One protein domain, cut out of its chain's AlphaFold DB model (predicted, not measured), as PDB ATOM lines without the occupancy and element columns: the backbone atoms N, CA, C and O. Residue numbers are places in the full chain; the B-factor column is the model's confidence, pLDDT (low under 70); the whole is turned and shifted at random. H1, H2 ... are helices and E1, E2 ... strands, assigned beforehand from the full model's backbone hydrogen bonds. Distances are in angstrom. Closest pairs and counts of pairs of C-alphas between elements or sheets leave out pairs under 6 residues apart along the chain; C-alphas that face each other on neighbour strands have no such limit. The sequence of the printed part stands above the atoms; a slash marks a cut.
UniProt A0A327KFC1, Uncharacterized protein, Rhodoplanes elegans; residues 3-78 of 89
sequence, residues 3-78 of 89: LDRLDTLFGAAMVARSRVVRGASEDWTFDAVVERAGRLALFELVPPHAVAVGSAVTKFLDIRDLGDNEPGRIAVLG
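What this domain is: This is residues 3 to 78 of the 89 residues of an uncharacterized protein of Rhodoplanes elegans (UniProt A0A327KFC1). What shape do these atoms make? A strongly twisted sheet of four strands has the long helix H2 packed over one face and the short helix H1 over the other, giving three layers. E1 bends sharply, by 85 degrees at residue 18, while E2 bends by 89 degrees at residue 31; one half of their hairpin, with Val 15 and Ala 32, is covered by H1, and the other half, with Arg 22 and Trp 28, reaches toward H2. What are the parts and the size? The printed part has 76 residues, in the order H1 E1 E2 E3 H2 E4, and its class is mixed, helices and strands; the mixed sheet runs E1 E2 E3 E4. It is compact, with a radius of gyration of the C-alphas of 12.2 A, and flat, spanning 30 by 30 by 16 A.

How they stand to each other: What comes first? H1, residues 3 to 10, is on the sheet that begins with E1, residues 15 to 22, and E2, residues 27 to 36, at a height over the sheet of 9.4 A. It runs along the strands, at 7 degrees to E2 on the local plane, and lies over E2, only just not over E1, on which 2 of its 8 C-alphas fall. Its closest C-alphas to E1 are those of Asp 7 and Val 15, 6.3 A apart. How do the strands pair? E1, E2 and E3, residues 39 to 46, form a meander, each strand the antiparallel neighbour of the one before, in two hairpins: N 16 and O 33 are 2.8 A apart, N 34 and O 41 are 2.9 A apart. E3 and E4, residues 72 to 77, are parallel at 22 degrees, with N 44 and O 74 3.0 A apart. Where is H2? H2, residues 50 to 64, is on the face opposite to H1, at a height over the sheet of 8.3 A, along the strands at 8 degrees to E3 on the local plane; it lies over E3, only just not over E2, on which 2 of its C-alphas fall. E3, H2 and E4 make a strand-helix-strand unit, two parallel neighbour strands with a helix between, with a right-handed crossover; the closest C-alphas of E3 and H2 are those of Val 46 and Ala 52, 5.8 A apart. In H1 and H2 every O i to N i+4 pair is within hydrogen-bond range.

Where its parts are: Where does the first element begin? C-alpha 3 of H1 is at (160.231, 105.883, -17.208), and H1 is 10.5 A long. How long are the others? E1 is 17.6 A, E2 21.8 A, E3 22.5 A, H2 20.7 A and E4 16.1 A, from first to last C-alpha. Where does the last element end? C-alpha 77 of E4 is at (158.466, 112.654, -6.489).

The domain as a whole: How far does it reach? The two C-alphas farthest apart are those of Ala 37 and Ala 50, 34.3 A. Is it continuous and confident? The printed part has no cut and no long link; H2 to E4 is short, and the other links are tight. The mean pLDDT of the printed part is 94.7, and no printed residue is under 70.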
ATOM      1  N   LEU A   3     159.387 106.173 -16.047       89.94
ATOM      2  CA  LEU A   3     160.231 105.883 -17.208       89.94
ATOM      3  C   LEU A   3     159.402 105.661 -18.479       89.94
ATOM      4  O   LEU A   3     159.689 106.262 -19.505       89.94
ATOM      5  N   ASP A   4     158.305 104.903 -18.394       93.25
ATOM      6  CA  ASP A   4     157.428 104.663 -19.551       93.25
ATOM      7  C   ASP A   4     156.765 105.961 -20.046       93.25
ATOM      8  O   ASP A   4     156.504 106.128 -21.239       93.25
ATOM      9  N   ARG A   5     156.510 106.916 -19.136       92.81
ATOM     10  CA  ARG A   5     156.019 108.249 -19.518       92.81
ATOM     11  C   ARG A   5     157.092 109.044 -20.256       92.81
ATOM     12  O   ARG A   5     156.756 109.712 -21.228       92.81
ATOM     13  N   LEU A   6     158.356 108.965 -19.831       93.31
ATOM     14  CA  LEU A   6     159.461 109.596 -20.558       93.31
ATOM     15  C   LEU A   6     159.608 108.992 -21.957       93.31
ATOM     16  O   LEU A   6     159.660 109.743 -22.929       93.31
ATOM     17  N   ASP A   7     159.566 107.664 -22.075       93.69
ATOM     18  CA  ASP A   7     159.643 106.980 -23.371       93.69
ATOM     19  C   ASP A   7     158.502 107.397 -24.305       93.69
ATOM     20  O   ASP A   7     158.723 107.622 -25.493       93.69
ATOM     21  N   THR A   8     157.288 107.559 -23.769       93.56
ATOM     22  CA  THR A   8     156.119 108.005 -24.545       93.56
ATOM     23  C   THR A   8     156.263 109.453 -25.026       93.56
ATOM     24  O   THR A   8     155.860 109.776 -26.141       93.56
ATOM     25  N   LEU A   9     156.819 110.342 -24.197       92.25
ATOM     26  CA  LEU A   9     156.910 111.778 -24.492       92.25
ATOM     27  C   LEU A   9     158.103 112.147 -25.380       92.25
ATOM     28  O   LEU A   9     158.002 113.073 -26.186       92.25
ATOM     29  N   PHE A  10     159.233 111.463 -25.210       90.06
ATOM     30  CA  PHE A  10     160.496 111.802 -25.874       90.06
ATOM     31  C   PHE A  10     160.932 110.765 -26.913       90.06
ATOM     32  O   PHE A  10     161.799 111.060 -27.734       90.06
ATOM     33  N   GLY A  11     160.311 109.584 -26.912       90.50
ATOM     34  CA  GLY A  11     160.749 108.427 -27.680       90.50
ATOM     35  C   GLY A  11     161.874 107.683 -26.960       90.50
ATOM     36  O   GLY A  11     162.856 108.284 -26.532       90.50
ATOM     37  N   ALA A  12     161.764 106.356 -26.880       86.88
ATOM     38  CA  ALA A  12     162.713 105.505 -26.151       86.88
ATOM     39  C   ALA A  12     164.183 105.673 -26.591       86.88
ATOM     40  O   ALA A  12     165.089 105.525 -25.781       86.88
ATOM     41  N   ALA A  13     164.441 106.034 -27.855       86.62
ATOM     42  CA  ALA A  13     165.800 106.267 -28.353       86.62
ATOM     43  C   ALA A  13     166.500 107.476 -27.699       86.62
ATOM     44  O   ALA A  13     167.725 107.551 -27.714       86.62
ATOM     45  N   MET A  14     165.733 108.423 -27.152       89.44
ATOM     46  CA  MET A  14     166.242 109.654 -26.536       89.44
ATOM     47  C   MET A  14     166.324 109.560 -25.004       89.44
ATOM     48  O   MET A  14     166.782 110.502 -24.360       89.44
ATOM     49  N   VAL A  15     165.864 108.449 -24.417       93.75
ATOM     50  CA  VAL A  15     165.815 108.224 -22.969       93.75
ATOM     51  C   VAL A  15     166.867 107.187 -22.589       93.75
ATOM     52  O   VAL A  15     166.712 105.992 -22.831       93.75
ATOM     53  N   ALA A  16     167.944 107.631 -21.949       94.56
ATOM     54  CA  ALA A  16     168.927 106.739 -21.349       94.56
ATOM     55  C   ALA A  16     168.534 106.450 -19.895       94.56
ATOM     56  O   ALA A  16     168.418 107.372 -19.091       94.56
ATOM     57  N   ARG A  17     168.338 105.177 -19.549       94.94
ATOM     58  CA  ARG A  17     168.007 104.736 -18.183       94.94
ATOM     59  C   ARG A  17     169.285 104.477 -17.381       94.94
ATOM     60  O   ARG A  17     170.252 103.974 -17.949       94.94
ATOM     61  N   SER A  18     169.276 104.790 -16.082       93.00
ATOM     62  CA  SER A  18     170.381 104.518 -15.141       93.00
ATOM     63  C   SER A  18     171.752 104.975 -15.658       93.00
ATOM     64  O   SER A  18     172.713 104.206 -15.694       93.00
ATOM     65  N   ARG A  19     171.841 106.228 -16.114       94.94
ATOM     66  CA  ARG A  19     173.051 106.771 -16.745       94.94
ATOM     67  C   ARG A  19     173.924 107.492 -15.720       94.94
ATOM     68  O   ARG A  19     173.432 108.319 -14.954       94.94
ATOM     69  N   VAL A  20     175.226 107.214 -15.767       96.88
ATOM     70  CA  VAL A  20     176.246 107.946 -15.004       96.88
ATOM     71  C   VAL A  20     176.560 109.274 -15.696       96.88
ATOM     72  O   VAL A  20     176.746 109.319 -16.916       96.88
ATOM     73  N   VAL A  21     176.614 110.348 -14.916       96.00
ATOM     74  CA  VAL A  21     176.941 111.708 -15.351       96.00
ATOM     75  C   VAL A  21     177.972 112.294 -14.393       96.00
ATOM     76  O   VAL A  21     177.794 112.231 -13.179       96.00
ATOM     77  N   ARG A  22     179.040 112.872 -14.947       96.81
ATOM     78  CA  ARG A  22     180.068 113.568 -14.172       96.81
ATOM     79  C   ARG A  22     179.534 114.921 -13.698       96.81
ATOM     80  O   ARG A  22     179.191 115.757 -14.531       96.81
ATOM     81  N   GLY A  23     179.469 115.121 -12.386       96.44
ATOM     82  CA  GLY A  23     179.251 116.423 -11.763       96.44
ATOM     83  C   GLY A  23     180.554 117.181 -11.528       96.44
ATOM     84  O   GLY A  23     181.629 116.758 -11.971       96.44
ATOM     85  N   ALA A  24     180.463 118.328 -10.856       97.06
ATOM     86  CA  ALA A  24     181.634 119.149 -10.565       97.06
ATOM     87  C   ALA A  24     182.634 118.414  -9.652       97.06
ATOM     88  O   ALA A  24     183.847 118.503  -9.866       97.06
ATOM     89  N   SER A  25     182.144 117.637  -8.683       97.12
ATOM     90  CA  SER A  25     182.973 116.922  -7.709       97.12
ATOM     91  C   SER A  25     183.023 115.407  -7.914       97.12
ATOM     92  O   SER A  25     184.114 114.830  -7.822       97.12
ATOM     93  N   GLU A  26     181.913 114.747  -8.259       96.94
ATOM     94  CA  GLU A  26     181.855 113.281  -8.366       96.94
ATOM     95  C   GLU A  26     180.970 112.757  -9.511       96.94
ATOM     96  O   GLU A  26     180.379 113.514 -10.280       96.94
ATOM     97  N   ASP A  27     180.945 111.433  -9.675       98.00
ATOM     98  CA  ASP A  27     180.131 110.755 -10.684       98.00
ATOM     99  C   ASP A  27     178.786 110.351 -10.081       98.00
ATOM    100  O   ASP A  27     178.724 109.648  -9.074       98.00
ATOM    101  N   TRP A  28     177.697 110.719 -10.750       97.62
ATOM    102  CA  TRP A  28     176.342 110.503 -10.263       97.62
ATOM    103  C   TRP A  28     175.531 109.629 -11.216       97.62
ATOM    104  O   TRP A  28     175.446 109.906 -12.409       97.62
ATOM    105  N   THR A  29     174.861 108.600 -10.694       97.88
ATOM    106  CA  THR A  29     173.937 107.767 -11.487       97.88
ATOM    107  C   THR A  29     172.531 108.327 -11.414       97.88
ATOM    108  O   THR A  29     171.972 108.322 -10.327       97.88
ATOM    109  N   PHE A  30     171.941 108.769 -12.525       97.69
ATOM    110  CA  PHE A  30     170.549 109.237 -12.608       97.69
ATOM    111  C   PHE A  30     169.617 108.159 -13.147       97.69
ATOM    112  O   PHE A  30     169.992 107.427 -14.066       97.69
ATOM    113  N   ASP A  31     168.387 108.100 -12.632       97.31
ATOM    114  CA  ASP A  31     167.403 107.107 -13.079       97.31
ATOM    115  C   ASP A  31     167.066 107.239 -14.567       97.31
ATOM    116  O   ASP A  31     166.891 106.233 -15.261       97.31
ATOM    117  N   ALA A  32     167.003 108.474 -15.073       97.56
ATOM    118  CA  ALA A  32     166.895 108.730 -16.499       97.56
ATOM    119  C   ALA A  32     167.616 110.006 -16.926       97.56
ATOM    120  O   ALA A  32     167.707 110.992 -16.197       97.56
ATOM    121  N   VAL A  33     168.083 109.993 -18.165       97.12
ATOM    122  CA  VAL A  33     168.699 111.127 -18.837       97.12
ATOM    123  C   VAL A  33     168.063 111.265 -20.209       97.12
ATOM    124  O   VAL A  33     168.014 110.303 -20.973       97.12
ATOM    125  N   VAL A  34     167.576 112.463 -20.514       96.50
ATOM    126  CA  VAL A  34     166.970 112.798 -21.802       96.50
ATOM    127  C   VAL A  34     167.846 113.812 -22.510       96.50
ATOM    128  O   VAL A  34     168.179 114.851 -21.941       96.50
ATOM    129  N   GLU A  35     168.188 113.531 -23.761       92.88
ATOM    130  CA  GLU A  35     168.915 114.459 -24.620       92.88
ATOM    131  C   GLU A  35     168.030 114.874 -25.793       92.88
ATOM    132  O   GLU A  35     167.515 114.035 -26.532       92.88
ATOM    133  N   ARG A  36     167.813 116.181 -25.962       88.06
ATOM    134  CA  ARG A  36     167.008 116.708 -27.067       88.06
ATOM    135  C   ARG A  36     167.533 118.057 -27.525       88.06
ATOM    136  O   ARG A  36     167.668 118.978 -26.726       88.06
ATOM    137  N   ALA A  37     167.766 118.185 -28.832       87.75
ATOM    138  CA  ALA A  37     168.249 119.419 -29.460       87.75
ATOM    139  C   ALA A  37     169.510 119.994 -28.773       87.75
ATOM    140  O   ALA A  37     169.595 121.193 -28.522       87.75
ATOM    141  N   GLY A  38     170.460 119.119 -28.419       87.19
ATOM    142  CA  GLY A  38     171.713 119.495 -27.755       87.19
ATOM    143  C   GLY A  38     171.568 119.911 -26.289       87.19
ATOM    144  O   GLY A  38     172.538 120.368 -25.694       87.19
ATOM    145  N   ARG A  39     170.376 119.772 -25.692       90.69
ATOM    146  CA  ARG A  39     170.138 120.013 -24.266       90.69
ATOM    147  C   ARG A  39     169.939 118.696 -23.539       90.69
ATOM    148  O   ARG A  39     169.169 117.845 -23.984       90.69
ATOM    149  N   LEU A  40     170.609 118.570 -22.401       94.56
ATOM    150  CA  LEU A  40     170.541 117.406 -21.534       94.56
ATOM    151  C   LEU A  40     169.650 117.715 -20.324       94.56
ATOM    152  O   LEU A  40     169.740 118.791 -19.732       94.56
ATOM    153  N   ALA A  41     168.790 116.770 -19.962       96.88
ATOM    154  CA  ALA A  41     167.938 116.828 -18.785       96.88
ATOM    155  C   ALA A  41     168.096 115.542 -17.967       96.88
ATOM    156  O   ALA A  41     167.986 114.436 -18.496       96.88
ATOM    157  N   LEU A  42     168.355 115.700 -16.675       97.81
ATOM    158  CA  LEU A  42     168.613 114.643 -15.711       97.81
ATOM    159  C   LEU A  42     167.384 114.464 -14.824       97.81
ATOM    160  O   LEU A  42     166.890 115.428 -14.236       97.81
ATOM    161  N   PHE A  43     166.900 113.233 -14.726       97.88
ATOM    162  CA  PHE A  43     165.718 112.870 -13.958       97.88
ATOM    163  C   PHE A  43     166.107 111.940 -12.818       97.88
ATOM    164  O   PHE A  43     166.777 110.932 -13.038       97.88
ATOM    165  N   GLU A  44     165.626 112.271 -11.624       97.81
ATOM    166  CA  GLU A  44     165.795 111.456 -10.425       97.81
ATOM    167  C   GLU A  44     164.440 111.137  -9.805       97.81
ATOM    168  O   GLU A  44     163.662 112.047  -9.512       97.81
ATOM    169  N   LEU A  45     164.155 109.857  -9.580       96.81
ATOM    170  CA  LEU A  45     163.018 109.425  -8.786       96.81
ATOM    171  C   LEU A  45     163.350 109.605  -7.305       96.81
ATOM    172  O   LEU A  45     164.318 109.053  -6.794       96.81
ATOM    173  N   VAL A  46     162.506 110.345  -6.593       97.06
ATOM    174  CA  VAL A  46     162.705 110.658  -5.177       97.06
ATOM    175  C   VAL A  46     161.627 109.961  -4.343       97.06
ATOM    176  O   VAL A  46     160.470 110.408  -4.330       97.06
ATOM    177  N   PRO A  47     161.970 108.864  -3.643       96.00
ATOM    178  CA  PRO A  47     161.097 108.253  -2.648       96.00
ATOM    179  C   PRO A  47     160.724 109.226  -1.512       96.00
ATOM    180  O   PRO A  47     161.482 110.152  -1.212       96.00
ATOM    181  N   PRO A  48     159.573 109.035  -0.842       96.19
ATOM    182  CA  PRO A  48     159.043 109.989   0.133       96.19
ATOM    183  C   PRO A  48     159.716 109.875   1.514       96.19
ATOM    184  O   PRO A  48     159.072 109.592   2.519       96.19
ATOM    185  N   HIS A  49     161.030 110.092   1.588       94.75
ATOM    186  CA  HIS A  49     161.760 110.170   2.855       94.75
ATOM    187  C   HIS A  49     162.934 111.155   2.788       94.75
ATOM    188  O   HIS A  49     163.533 111.371   1.736       94.75
ATOM    189  N   ALA A  50     163.289 111.746   3.934       93.94
ATOM    190  CA  ALA A  50     164.216 112.882   4.008       93.94
ATOM    191  C   ALA A  50     165.603 112.579   3.418       93.94
ATOM    192  O   ALA A  50     166.176 113.419   2.733       93.94
ATOM    193  N   VAL A  51     166.108 111.357   3.619       95.38
ATOM    194  CA  VAL A  51     167.403 110.925   3.065       95.38
ATOM    195  C   VAL A  51     167.417 110.965   1.532       95.38
ATOM    196  O   VAL A  51     168.402 111.410   0.954       95.38
ATOM    197  N   ALA A  52     166.327 110.558   0.868       95.62
ATOM    198  CA  ALA A  52     166.249 110.592  -0.593       95.62
ATOM    199  C   ALA A  52     166.206 112.031  -1.113       95.62
ATOM    200  O   ALA A  52     166.895 112.356  -2.076       95.62
ATOM    201  N   VAL A  53     165.445 112.904  -0.445       95.88
ATOM    202  CA  VAL A  53     165.409 114.334  -0.782       95.88
ATOM    203  C   VAL A  53     166.804 114.945  -0.640       95.88
ATOM    204  O   VAL A  53     167.268 115.605  -1.563       95.88
ATOM    205  N   GLY A  54     167.494 114.682   0.474       95.81
ATOM    206  CA  GLY A  54     168.860 115.154   0.701       95.81
ATOM    207  C   GLY A  54     169.835 114.671  -0.374       95.81
ATOM    208  O   GLY A  54     170.550 115.481  -0.950       95.81
ATOM    209  N   SER A  55     169.806 113.377  -0.709       95.38
ATOM    210  CA  SER A  55     170.652 112.803  -1.764       95.38
ATOM    211  C   SER A  55     170.406 113.452  -3.131       95.38
ATOM    212  O   SER A  55     171.362 113.857  -3.795       95.38
ATOM    213  N   ALA A  56     169.139 113.631  -3.525       96.69
ATOM    214  CA  ALA A  56     168.788 114.295  -4.777       96.69
ATOM    215  C   ALA A  56     169.242 115.765  -4.797       96.69
ATOM    216  O   ALA A  56     169.768 116.229  -5.806       96.69
ATOM    217  N   VAL A  57     169.089 116.488  -3.681       95.88
ATOM    218  CA  VAL A  57     169.564 117.873  -3.544       95.88
ATOM    219  C   VAL A  57     171.081 117.946  -3.695       95.88
ATOM    220  O   VAL A  57     171.549 118.731  -4.511       95.88
ATOM    221  N   THR A  58     171.849 117.119  -2.979       96.06
ATOM    222  CA  THR A  58     173.321 117.095  -3.077       96.06
ATOM    223  C   THR A  58     173.779 116.871  -4.513       96.06
ATOM    224  O   THR A  58     174.549 117.663  -5.051       96.06
ATOM    225  N   LYS A  59     173.228 115.847  -5.166       96.62
ATOM    226  CA  LYS A  59     173.496 115.531  -6.569       96.62
ATOM    227  C   LYS A  59     173.174 116.705  -7.493       96.62
ATOM    228  O   LYS A  59     173.951 117.050  -8.376       96.62
ATOM    229  N   PHE A  60     172.018 117.336  -7.304       97.12
ATOM    230  CA  PHE A  60     171.588 118.455  -8.138       97.12
ATOM    231  C   PHE A  60     172.436 119.711  -7.930       97.12
ATOM    232  O   PHE A  60     172.662 120.432  -8.897       97.12
ATOM    233  N   LEU A  61     172.905 119.973  -6.710       96.56
ATOM    234  CA  LEU A  61     173.832 121.069  -6.432       96.56
ATOM    235  C   LEU A  61     175.186 120.820  -7.102       96.56
ATOM    236  O   LEU A  61     175.695 121.716  -7.762       96.56
ATOM    237  N   ASP A  62     175.704 119.592  -7.048       97.31
ATOM    238  CA  ASP A  62     176.970 119.248  -7.705       97.31
ATOM    239  C   ASP A  62     176.904 119.355  -9.240       97.31
ATOM    240  O   ASP A  62     177.838 119.822  -9.889       97.31
ATOM    241  N   ILE A  63     175.771 118.975  -9.841       97.62
ATOM    242  CA  ILE A  63     175.514 119.229 -11.265       97.62
ATOM    243  C   ILE A  63     175.389 120.726 -11.549       97.62
ATOM    244  O   ILE A  63     175.804 121.179 -12.614       97.62
ATOM    245  N   ARG A  64     174.785 121.490 -10.634       96.62
ATOM    246  CA  ARG A  64     174.592 122.928 -10.826       96.62
ATOM    247  C   ARG A  64     175.918 123.677 -10.893       96.62
ATOM    248  O   ARG A  64     176.095 124.608 -11.675       96.62
ATOM    249  N   ASP A  65     176.880 123.219 -10.111       96.62
ATOM    250  CA  ASP A  65     178.198 123.831 -10.030       96.62
ATOM    251  C   ASP A  65     179.051 123.601 -11.306       96.62
ATOM    252  O   ASP A  65     180.158 124.126 -11.410       96.62
ATOM    253  N   LEU A  66     178.522 122.907 -12.329       95.62
ATOM    254  CA  LEU A  66     179.082 122.871 -13.692       95.62
ATOM    255  C   LEU A  66     178.955 124.211 -14.451       95.62
ATOM    256  O   LEU A  66     179.586 124.379 -15.497       95.62
ATOM    257  N   GLY A  67     178.164 125.166 -13.948       93.88
ATOM    258  CA  GLY A  67     178.066 126.522 -14.494       93.88
ATOM    259  C   GLY A  67     177.188 126.625 -15.744       93.88
ATOM    260  O   GLY A  67     176.160 125.965 -15.847       93.88
ATOM    261  N   ASP A  68     177.581 127.464 -16.707       90.31
ATOM    262  CA  ASP A  68     176.723 127.900 -17.827       90.31
ATOM    263  C   ASP A  68     176.191 126.772 -18.732       90.31
ATOM    264  O   ASP A  68     175.212 126.962 -19.454       90.31
ATOM    265  N   ASN A  69     176.814 125.592 -18.689       84.25
ATOM    266  CA  ASN A  69     176.417 124.411 -19.461       84.25
ATOM    267  C   ASN A  69     175.721 123.341 -18.607       84.25
ATOM    268  O   ASN A  69     175.651 122.177 -19.013       84.25
ATOM    269  N   GLU A  70     175.234 123.702 -17.421       93.25
ATOM    270  CA  GLU A  70     174.549 122.762 -16.548       93.25
ATOM    271  C   GLU A  70     173.326 122.125 -17.240       93.25
ATOM    272  O   GLU A  70     172.500 122.811 -17.854       93.25
ATOM    273  N   PRO A  71     173.165 120.797 -17.159       96.19
ATOM    274  CA  PRO A  71     171.967 120.143 -17.649       96.19
ATOM    275  C   PRO A  71     170.772 120.468 -16.748       96.19
ATOM    276  O   PRO A  71     170.914 120.736 -15.551       96.19
ATOM    277  N   GLY A  72     169.565 120.385 -17.311       96.75
ATOM    278  CA  GLY A  72     168.337 120.517 -16.530       96.75
ATOM    279  C   GLY A  72     168.249 119.418 -15.469       96.75
ATOM    280  O   GLY A  72     168.626 118.279 -15.730       96.75
ATOM    281  N   ARG A  73     167.736 119.738 -14.278       97.25
ATOM    282  CA  ARG A  73     167.638 118.805 -13.142       97.25
ATOM    283  C   ARG A  73     166.190 118.690 -12.695       97.25
ATOM    284  O   ARG A  73     165.579 119.692 -12.326       97.25
ATOM    285  N   ILE A  74     165.628 117.488 -12.751       97.56
ATOM    286  CA  ILE A  74     164.211 117.245 -12.494       97.56
ATOM    287  C   ILE A  74     164.065 116.144 -11.447       97.56
ATOM    288  O   ILE A  74     164.388 114.985 -11.695       97.56
ATOM    289  N   ALA A  75     163.524 116.502 -10.282       97.06
ATOM    290  CA  ALA A  75     163.084 115.529  -9.290       97.06
ATOM    291  C   ALA A  75     161.665 115.052  -9.625       97.06
ATOM    292  O   ALA A  75     160.738 115.852  -9.775       97.06
ATOM    293  N   VAL A  76     161.487 113.740  -9.706       96.94
ATOM    294  CA  VAL A  76     160.197 113.075  -9.865       96.94
ATOM    295  C   VAL A  76     159.822 112.497  -8.509       96.94
ATOM    296  O   VAL A  76     160.395 111.509  -8.067       96.94
ATOM    297  N   LEU A  77     158.876 113.121  -7.814       96.25
ATOM    298  CA  LEU A  77     158.466 112.654  -6.489       96.25
ATOM    299  C   LEU A  77     157.612 111.388  -6.611       96.25
ATOM    300  O   LEU A  77     156.641 111.374  -7.370       96.25
ATOM    301  N   GLY A  78     157.951 110.347  -5.846       93.69
ATOM    302  CA  GLY A  78     157.159 109.114  -5.794       93.69
ATOM    303  C   GLY A  78     155.773 109.333  -5.183       93.69
ATOM    304  O   GLY A  78     154.782 108.825  -5.702       93.69
TER     305      GLY A  78